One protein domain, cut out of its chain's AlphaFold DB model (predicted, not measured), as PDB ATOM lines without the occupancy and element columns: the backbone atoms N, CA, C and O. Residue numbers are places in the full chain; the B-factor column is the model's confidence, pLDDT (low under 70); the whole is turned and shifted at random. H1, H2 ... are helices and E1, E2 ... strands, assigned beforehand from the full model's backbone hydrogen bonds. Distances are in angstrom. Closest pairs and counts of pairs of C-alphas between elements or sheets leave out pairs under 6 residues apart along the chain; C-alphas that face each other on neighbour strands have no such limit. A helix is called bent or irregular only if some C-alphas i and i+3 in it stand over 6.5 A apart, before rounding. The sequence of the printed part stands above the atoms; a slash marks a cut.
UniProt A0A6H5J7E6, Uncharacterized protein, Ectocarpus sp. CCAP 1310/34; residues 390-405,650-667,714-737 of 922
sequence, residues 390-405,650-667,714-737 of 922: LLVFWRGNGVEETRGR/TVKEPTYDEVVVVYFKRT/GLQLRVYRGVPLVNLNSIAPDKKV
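Overview. This is residues 390 to 405, 650 to 667 and 714 to 737 of the 922 residues of an uncharacterized protein of Ectocarpus sp. CCAP 1310/34 (UniProt A0A6H5J7E6). A long, twisted ribbon of three antiparallel strands makes the body, with E2 between E1 and E3, and the short helix H1 sits beside the strands. Residues 732 to 737 trail on from H1. The printed part has 58 residues, with three named strands and one named helix in the chain order E1, E2, E3, H1; the sheet order is E1, E2, E3 and the class is mostly strand. The whole is loose, with a radius of gyration of the C-alphas of 13.8 A, and elongated, spanning 47 by 26 by 19 A.

Along the chain. Start with E2, residues 650 to 664: find C-alpha 650 at (-10.602, 6.568, -9.322), from which the strand runs 39.9 A to C-alpha 664. E1, residues 391 to 404, begins at (-1.029, -23.828, -20.579), covers 35.7 A and bends by 66 degrees at residue 395. E3, residues 715 to 724, covers 25.2 A and bends by 67 degrees at residue 721. H1, residues 725 to 731, covers 8.5 A and ends at (-8.329, -15.947, -20.803); it is irregular, with C-alphas 726 and 729 7.9 A apart.

Arrangement. Look first at inner strand E2. Edge strand E1 is antiparallel to it at 155 degrees, with N 398 and O 655 2.8 A apart, within hydrogen-bond range. Edge strand E3 is antiparallel to E2 at 173 degrees; N 661 and O 718 are within range at 2.8 A. A tight link joins E3 to H1, which is on the sheet at a height of 5.0 A, over none of the strands. The closest C-alphas of E2 and H1, those of Thr 655 and Leu 725, are 5.3 A apart. In H1, 1 of 3 O i to N i+4 pairs and 3 of 4 O i to N i+3 pairs are within range.

Size, cuts and confidence. The C-alphas farthest apart, those of Arg 405 and Thr 667, are 46.9 A apart. Residues 406 to 649 and 668 to 713 are not printed; the C-alpha gaps across these cuts are 8.7 A and 7.9 A. Mean pLDDT of the printed part is 71.2, and residues 726 to 737 are among the 21 under 70.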
ATOM      1  N   LEU A 390      -2.520 -24.359 -25.100       58.22
ATOM      2  CA  LEU A 390      -1.937 -23.302 -24.277       58.22
ATOM      3  C   LEU A 390      -2.073 -23.665 -22.790       58.22
ATOM      4  O   LEU A 390      -3.197 -23.872 -22.330       58.22
ATOM      5  N   LEU A 391      -0.972 -23.714 -22.037       65.25
ATOM      6  CA  LEU A 391      -1.029 -23.828 -20.579       65.25
ATOM      7  C   LEU A 391      -0.914 -22.424 -19.981       65.25
ATOM      8  O   LEU A 391       0.058 -21.721 -20.249       65.25
ATOM      9  N   VAL A 392      -1.898 -22.003 -19.188       70.88
ATOM     10  CA  VAL A 392      -1.893 -20.680 -18.549       70.88
ATOM     11  C   VAL A 392      -1.983 -20.836 -17.038       70.88
ATOM     12  O   VAL A 392      -2.960 -21.379 -16.521       70.88
ATOM     13  N   PHE A 393      -0.957 -20.352 -16.344       72.12
ATOM     14  CA  PHE A 393      -0.934 -20.195 -14.895       72.12
ATOM     15  C   PHE A 393      -1.203 -18.732 -14.522       72.12
ATOM     16  O   PHE A 393      -0.871 -17.810 -15.269       72.12
ATOM     17  N   TRP A 394      -1.760 -18.525 -13.330       75.38
ATOM     18  CA  TRP A 394      -2.158 -17.219 -12.800       75.38
ATOM     19  C   TRP A 394      -1.555 -17.061 -11.408       75.38
ATOM     20  O   TRP A 394      -1.681 -17.974 -10.587       75.38
ATOM     21  N   ARG A 395      -0.941 -15.910 -11.128       65.50
ATOM     22  CA  ARG A 395      -0.391 -15.566  -9.815       65.50
ATOM     23  C   ARG A 395      -0.707 -14.108  -9.481       65.50
ATOM     24  O   ARG A 395      -0.336 -13.206 -10.222       65.50
ATOM     25  N   GLY A 396      -1.339 -13.902  -8.327       64.94
ATOM     26  CA  GLY A 396      -1.669 -12.579  -7.791       64.94
ATOM     27  C   GLY A 396      -2.909 -11.926  -8.419       64.94
ATOM     28  O   GLY A 396      -3.187 -12.078  -9.610       64.94
ATOM     29  N   ASN A 397      -3.654 -11.204  -7.580       69.25
ATOM     30  CA  ASN A 397      -4.808 -10.392  -7.959       69.25
ATOM     31  C   ASN A 397      -4.441  -8.921  -7.730       69.25
ATOM     32  O   ASN A 397      -4.572  -8.405  -6.615       69.25
ATOM     33  N   GLY A 398      -4.000  -8.263  -8.794       73.25
ATOM     34  CA  GLY A 398      -3.656  -6.854  -8.796       73.25
ATOM     35  C   GLY A 398      -4.889  -5.954  -8.851       73.25
ATOM     36  O   GLY A 398      -6.016  -6.374  -9.133       73.25
ATOM     37  N   VAL A 399      -4.668  -4.668  -8.588       71.94
ATOM     38  CA  VAL A 399      -5.692  -3.627  -8.723       71.94
ATOM     39  C   VAL A 399      -5.076  -2.412  -9.402       71.94
ATOM     40  O   VAL A 399      -4.302  -1.676  -8.790       71.94
ATOM     41  N   GLU A 400      -5.440  -2.170 -10.660       72.69
ATOM     42  CA  GLU A 400      -4.988  -0.988 -11.389       72.69
ATOM     43  C   GLU A 400      -5.845   0.230 -10.999       72.69
ATOM     44  O   GLU A 400      -7.027   0.325 -11.341       72.69
ATOM     45  N   GLU A 401      -5.253   1.178 -10.263       77.31
ATOM     46  CA  GLU A 401      -5.891   2.459  -9.942       77.31
ATOM     47  C   GLU A 401      -5.745   3.475 -11.088       77.31
ATOM     48  O   GLU A 401      -4.884   4.362 -11.055       77.31
ATOM     49  N   THR A 402      -6.641   3.438 -12.074       74.31
ATOM     50  CA  THR A 402      -6.713   4.513 -13.075       74.31
ATOM     51  C   THR A 402      -7.413   5.749 -12.496       74.31
ATOM     52  O   THR A 402      -8.640   5.846 -12.391       74.31
ATOM     53  N   ARG A 403      -6.609   6.745 -12.102       66.75
ATOM     54  CA  ARG A 403      -7.080   8.034 -11.567       66.75
ATOM     55  C   ARG A 403      -7.256   9.054 -12.701       66.75
ATOM     56  O   ARG A 403      -6.266   9.504 -13.274       66.75
ATOM     57  N   GLY A 404      -8.487   9.467 -13.026       81.94
ATOM     58  CA  GLY A 404      -8.706  10.393 -14.147       81.94
ATOM     59  C   GLY A 404     -10.109  10.993 -14.277       81.94
ATOM     60  O   GLY A 404     -11.061  10.586 -13.616       81.94
ATOM     61  N   ARG A 405     -10.260  11.976 -15.178       74.00
ATOM     62  CA  ARG A 405     -11.571  12.520 -15.590       74.00
ATOM     63  C   ARG A 405     -12.243  11.561 -16.581       74.00
ATOM     64  O   ARG A 405     -12.316  11.817 -17.778       74.00
ATOM     65  N   THR A 650     -11.636   7.604  -9.327       70.69
ATOM     66  CA  THR A 650     -10.602   6.568  -9.322       70.69
ATOM     67  C   THR A 650     -11.276   5.245  -9.660       70.69
ATOM     68  O   THR A 650     -12.051   4.706  -8.871       70.69
ATOM     69  N   VAL A 651     -11.041   4.736 -10.869       78.31
ATOM     70  CA  VAL A 651     -11.508   3.398 -11.235       78.31
ATOM     71  C   VAL A 651     -10.442   2.402 -10.798       78.31
ATOM     72  O   VAL A 651      -9.260   2.573 -11.086       78.31
ATOM     73  N   LYS A 652     -10.884   1.395 -10.046       76.69
ATOM     74  CA  LYS A 652     -10.088   0.246  -9.624       76.69
ATOM     75  C   LYS A 652     -10.491  -0.926 -10.503       76.69
ATOM     76  O   LYS A 652     -11.557  -1.498 -10.279       76.69
ATOM     77  N   GLU A 653      -9.690  -1.242 -11.512       76.81
ATOM     78  CA  GLU A 653      -9.920  -2.441 -12.325       76.81
ATOM     79  C   GLU A 653      -9.118  -3.602 -11.724       76.81
ATOM     80  O   GLU A 653      -7.924  -3.431 -11.461       76.81
ATOM     81  N   PRO A 654      -9.736  -4.765 -11.451       77.19
ATOM     82  CA  PRO A 654      -8.983  -5.933 -11.028       77.19
ATOM     83  C   PRO A 654      -8.131  -6.435 -12.199       77.19
ATOM     84  O   PRO A 654      -8.618  -6.617 -13.323       77.19
ATOM     85  N   THR A 655      -6.858  -6.675 -11.923       78.44
ATOM     86  CA  THR A 655      -5.883  -7.254 -12.847       78.44
ATOM     87  C   THR A 655      -5.375  -8.580 -12.282       78.44
ATOM     88  O   THR A 655      -5.457  -8.841 -11.086       78.44
ATOM     89  N   TYR A 656      -4.833  -9.440 -13.135       80.19
ATOM     90  CA  TYR A 656      -3.900 -10.471 -12.698       80.19
ATOM     91  C   TYR A 656      -2.517  -9.827 -12.597       80.19
ATOM     92  O   TYR A 656      -2.076  -9.190 -13.561       80.19
ATOM     93  N   ASP A 657      -1.842  -9.973 -11.454       81.31
ATOM     94  CA  ASP A 657      -0.490  -9.421 -11.283       81.31
ATOM     95  C   ASP A 657       0.470 -10.067 -12.285       81.31
ATOM     96  O   ASP A 657       1.228  -9.368 -12.961       81.31
ATOM     97  N   GLU A 658       0.380 -11.392 -12.427       80.50
ATOM     98  CA  GLU A 658       1.230 -12.203 -13.285       80.50
ATOM     99  C   GLU A 658       0.443 -13.366 -13.922       80.50
ATOM    100  O   GLU A 658      -0.273 -14.118 -13.258       80.50
ATOM    101  N   VAL A 659       0.580 -13.515 -15.241       82.31
ATOM    102  CA  VAL A 659      -0.024 -14.580 -16.050       82.31
ATOM    103  C   VAL A 659       1.090 -15.246 -16.851       82.31
ATOM    104  O   VAL A 659       1.677 -14.639 -17.751       82.31
ATOM    105  N   VAL A 660       1.400 -16.491 -16.501       81.81
ATOM    106  CA  VAL A 660       2.497 -17.263 -17.092       81.81
ATOM    107  C   VAL A 660       1.919 -18.199 -18.143       81.81
ATOM    108  O   VAL A 660       1.160 -19.117 -17.837       81.81
ATOM    109  N   VAL A 661       2.269 -17.942 -19.398       84.19
ATOM    110  CA  VAL A 661       1.718 -18.606 -20.577       84.19
ATOM    111  C   VAL A 661       2.789 -19.503 -21.186       84.19
ATOM    112  O   VAL A 661       3.780 -19.019 -21.734       84.19
ATOM    113  N   VAL A 662       2.574 -20.812 -21.104       81.50
ATOM    114  CA  VAL A 662       3.431 -21.838 -21.702       81.50
ATOM    115  C   VAL A 662       2.788 -22.335 -22.995       81.50
ATOM    116  O   VAL A 662       1.630 -22.762 -23.000       81.50
ATOM    117  N   TYR A 663       3.527 -22.311 -24.103       82.31
ATOM    118  CA  TYR A 663       3.067 -22.902 -25.360       82.31
ATOM    119  C   TYR A 663       4.194 -23.566 -26.141       82.31
ATOM    120  O   TYR A 663       5.297 -23.042 -26.254       82.31
ATOM    121  N   PHE A 664       3.883 -24.689 -26.783       76.88
ATOM    122  CA  PHE A 664       4.746 -25.242 -27.819       76.88
ATOM    123  C   PHE A 664       4.611 -24.396 -29.090       76.88
ATOM    124  O   PHE A 664       3.553 -24.366 -29.730       76.88
ATOM    125  N   LYS A 665       5.688 -23.717 -29.485       69.19
ATOM    126  CA  LYS A 665       5.802 -23.037 -30.778       69.19
ATOM    127  C   LYS A 665       5.811 -24.099 -31.877       69.19
ATOM    128  O   LYS A 665       6.868 -24.565 -32.288       69.19
ATOM    129  N   ARG A 666       4.621 -24.468 -32.375       66.19
ATOM    130  CA  ARG A 666       4.462 -25.335 -33.555       66.19
ATOM    131  C   ARG A 666       5.310 -24.780 -34.699       66.19
ATOM    132  O   ARG A 666       4.939 -23.786 -35.328       66.19
ATOM    133  N   THR A 667       6.427 -25.443 -34.978       60.38
ATOM    134  CA  THR A 667       7.253 -25.203 -36.156       60.38
ATOM    135  C   THR A 667       6.401 -25.517 -37.378       60.38
ATOM    136  O   THR A 667       6.163 -26.672 -37.736       60.38
ATOM    137  N   GLY A 714      10.409 -26.987 -28.541       72.62
ATOM    138  CA  GLY A 714      10.038 -25.584 -28.785       72.62
ATOM    139  C   GLY A 714       9.037 -24.969 -27.797       72.62
ATOM    140  O   GLY A 714       8.133 -24.242 -28.216       72.62
ATOM    141  N   LEU A 715       9.160 -25.285 -26.512       77.81
ATOM    142  CA  LEU A 715       8.423 -24.705 -25.402       77.81
ATOM    143  C   LEU A 715       8.823 -23.231 -25.249       77.81
ATOM    144  O   LEU A 715       9.985 -22.904 -25.034       77.81
ATOM    145  N   GLN A 716       7.861 -22.323 -25.373       75.69
ATOM    146  CA  GLN A 716       8.060 -20.905 -25.106       75.69
ATOM    147  C   GLN A 716       7.246 -20.501 -23.883       75.69
ATOM    148  O   GLN A 716       6.030 -20.696 -23.830       75.69
ATOM    149  N   LEU A 717       7.950 -19.932 -22.909       82.50
ATOM    150  CA  LEU A 717       7.405 -19.363 -21.689       82.50
ATOM    151  C   LEU A 717       7.299 -17.846 -21.874       82.50
ATOM    152  O   LEU A 717       8.312 -17.184 -22.092       82.50
ATOM    153  N   ARG A 718       6.093 -17.278 -21.793       81.81
ATOM    154  CA  ARG A 718       5.897 -15.821 -21.740       81.81
ATOM    155  C   ARG A 718       5.216 -15.425 -20.447       81.81
ATOM    156  O   ARG A 718       4.190 -15.995 -20.081       81.81
ATOM    157  N   VAL A 719       5.777 -14.425 -19.777       84.12
ATOM    158  CA  VAL A 719       5.222 -13.866 -18.546       84.12
ATOM    159  C   VAL A 719       4.613 -12.508 -18.871       84.12
ATOM    160  O   VAL A 719       5.316 -11.566 -19.243       84.12
ATOM    161  N   TYR A 720       3.293 -12.417 -18.743       83.12
ATOM    162  CA  TYR A 720       2.541 -11.171 -18.861       83.12
ATOM    163  C   TYR A 720       2.243 -10.645 -17.460       83.12
ATOM    164  O   TYR A 720       1.857 -11.419 -16.587       83.12
ATOM    165  N   ARG A 721       2.390  -9.337 -17.231       81.81
ATOM    166  CA  ARG A 721       2.074  -8.708 -15.937       81.81
ATOM    167  C   ARG A 721       1.025  -7.612 -16.078       81.81
ATOM    168  O   ARG A 721       1.007  -6.909 -17.088       81.81
ATOM    169  N   GLY A 722       0.168  -7.474 -15.064       80.81
ATOM    170  CA  GLY A 722      -0.917  -6.486 -15.033       80.81
ATOM    171  C   GLY A 722      -1.996  -6.731 -16.093       80.81
ATOM    172  O   GLY A 722      -2.371  -5.814 -16.817       80.81
ATOM    173  N   VAL A 723      -2.475  -7.970 -16.237       82.06
ATOM    174  CA  VAL A 723      -3.471  -8.322 -17.266       82.06
ATOM    175  C   VAL A 723      -4.888  -8.028 -16.744       82.06
ATOM    176  O   VAL A 723      -5.309  -8.681 -15.791       82.06
ATOM    177  N   PRO A 724      -5.662  -7.090 -17.325       75.38
ATOM    178  CA  PRO A 724      -6.984  -6.733 -16.801       75.38
ATOM    179  C   PRO A 724      -7.999  -7.869 -16.962       75.38
ATOM    180  O   PRO A 724      -8.142  -8.431 -18.051       75.38
ATOM    181  N   LEU A 725      -8.772  -8.157 -15.903       71.88
ATOM    182  CA  LEU A 725      -9.801  -9.212 -15.905       71.88
ATOM    183  C   LEU A 725     -10.900  -8.984 -16.958       71.88
ATOM    184  O   LEU A 725     -11.583  -9.926 -17.349       71.88
ATOM    185  N   VAL A 726     -11.052  -7.755 -17.463       64.69
ATOM    186  CA  VAL A 726     -11.952  -7.417 -18.582       64.69
ATOM    187  C   VAL A 726     -11.642  -8.257 -19.836       64.69
ATOM    188  O   VAL A 726     -12.548  -8.597 -20.594       64.69
ATOM    189  N   ASN A 727     -10.391  -8.702 -20.007       61.44
ATOM    190  CA  ASN A 727      -9.970  -9.612 -21.078       61.44
ATOM    191  C   ASN A 727     -10.270 -11.101 -20.783       61.44
ATOM    192  O   ASN A 727      -9.669 -11.992 -21.383       61.44
ATOM    193  N   LEU A 728     -11.240 -11.401 -19.910       58.41
ATOM    194  CA  LEU A 728     -11.705 -12.758 -19.583       58.41
ATOM    195  C   LEU A 728     -11.988 -13.637 -20.821       58.41
ATOM    196  O   LEU A 728     -11.730 -14.837 -20.787       58.41
ATOM    197  N   ASN A 729     -12.425 -13.053 -21.943       57.59
ATOM    198  CA  ASN A 729     -12.670 -13.780 -23.198       57.59
ATOM    199  C   ASN A 729     -11.397 -14.303 -23.900       57.59
ATOM    200  O   ASN A 729     -11.484 -15.302 -24.610       57.59
ATOM    201  N   SER A 730     -10.224 -13.677 -23.723       57.53
ATOM    202  CA  SER A 730      -8.942 -14.237 -24.203       57.53
ATOM    203  C   SER A 730      -8.300 -15.196 -23.195       57.53
ATOM    204  O   SER A 730      -7.320 -15.860 -23.513       57.53
ATOM    205  N   ILE A 731      -8.845 -15.239 -21.980       51.38
ATOM    206  CA  ILE A 731      -8.329 -15.947 -20.803       51.38
ATOM    207  C   ILE A 731      -9.055 -17.283 -20.587       51.38
ATOM    208  O   ILE A 731      -8.427 -18.282 -20.252       51.38
ATOM    209  N   ALA A 732     -10.366 -17.323 -20.837       53.00
ATOM    210  CA  ALA A 732     -11.214 -18.507 -20.733       53.00
ATOM    211  C   ALA A 732     -12.162 -18.619 -21.951       53.00
ATOM    212  O   ALA A 732     -13.383 -18.536 -21.784       53.00
ATOM    213  N   PRO A 733     -11.634 -18.805 -23.180       53.16
ATOM    214  CA  PRO A 733     -12.410 -18.728 -24.429       53.16
ATOM    215  C   PRO A 733     -13.574 -19.730 -24.523       53.16
ATOM    216  O   PRO A 733     -14.555 -19.477 -25.224       53.16
ATOM    217  N   ASP A 734     -13.498 -20.844 -23.790       46.09
ATOM    218  CA  ASP A 734     -14.539 -21.876 -23.759       46.09
ATOM    219  C   ASP A 734     -15.781 -21.459 -22.946       46.09
ATOM    220  O   ASP A 734     -16.878 -21.970 -23.175       46.09
ATOM    221  N   LYS A 735     -15.652 -20.502 -22.012       49.38
ATOM    222  CA  LYS A 735     -16.751 -20.027 -21.153       49.38
ATOM    223  C   LYS A 735     -17.511 -18.867 -21.798       49.38
ATOM    224  O   LYS A 735     -17.539 -17.749 -21.286       49.38
ATOM    225  N   LYS A 736     -18.179 -19.151 -22.918       53.50
ATOM    226  CA  LYS A 736     -19.113 -18.206 -23.553       53.50
ATOM    227  C   LYS A 736     -20.217 -17.812 -22.567       53.50
ATOM    228  O   LYS A 736     -20.889 -18.668 -21.998       53.50
ATOM    229  N   VAL A 737     -20.420 -16.507 -22.383       57.81
ATOM    230  CA  VAL A 737     -21.468 -15.966 -21.504       57.81
ATOM    231  C   VAL A 737     -22.827 -16.081 -22.196       57.81
ATOM    232  O   VAL A 737     -23.297 -15.155 -22.857       57.81
TER     233      VAL A 737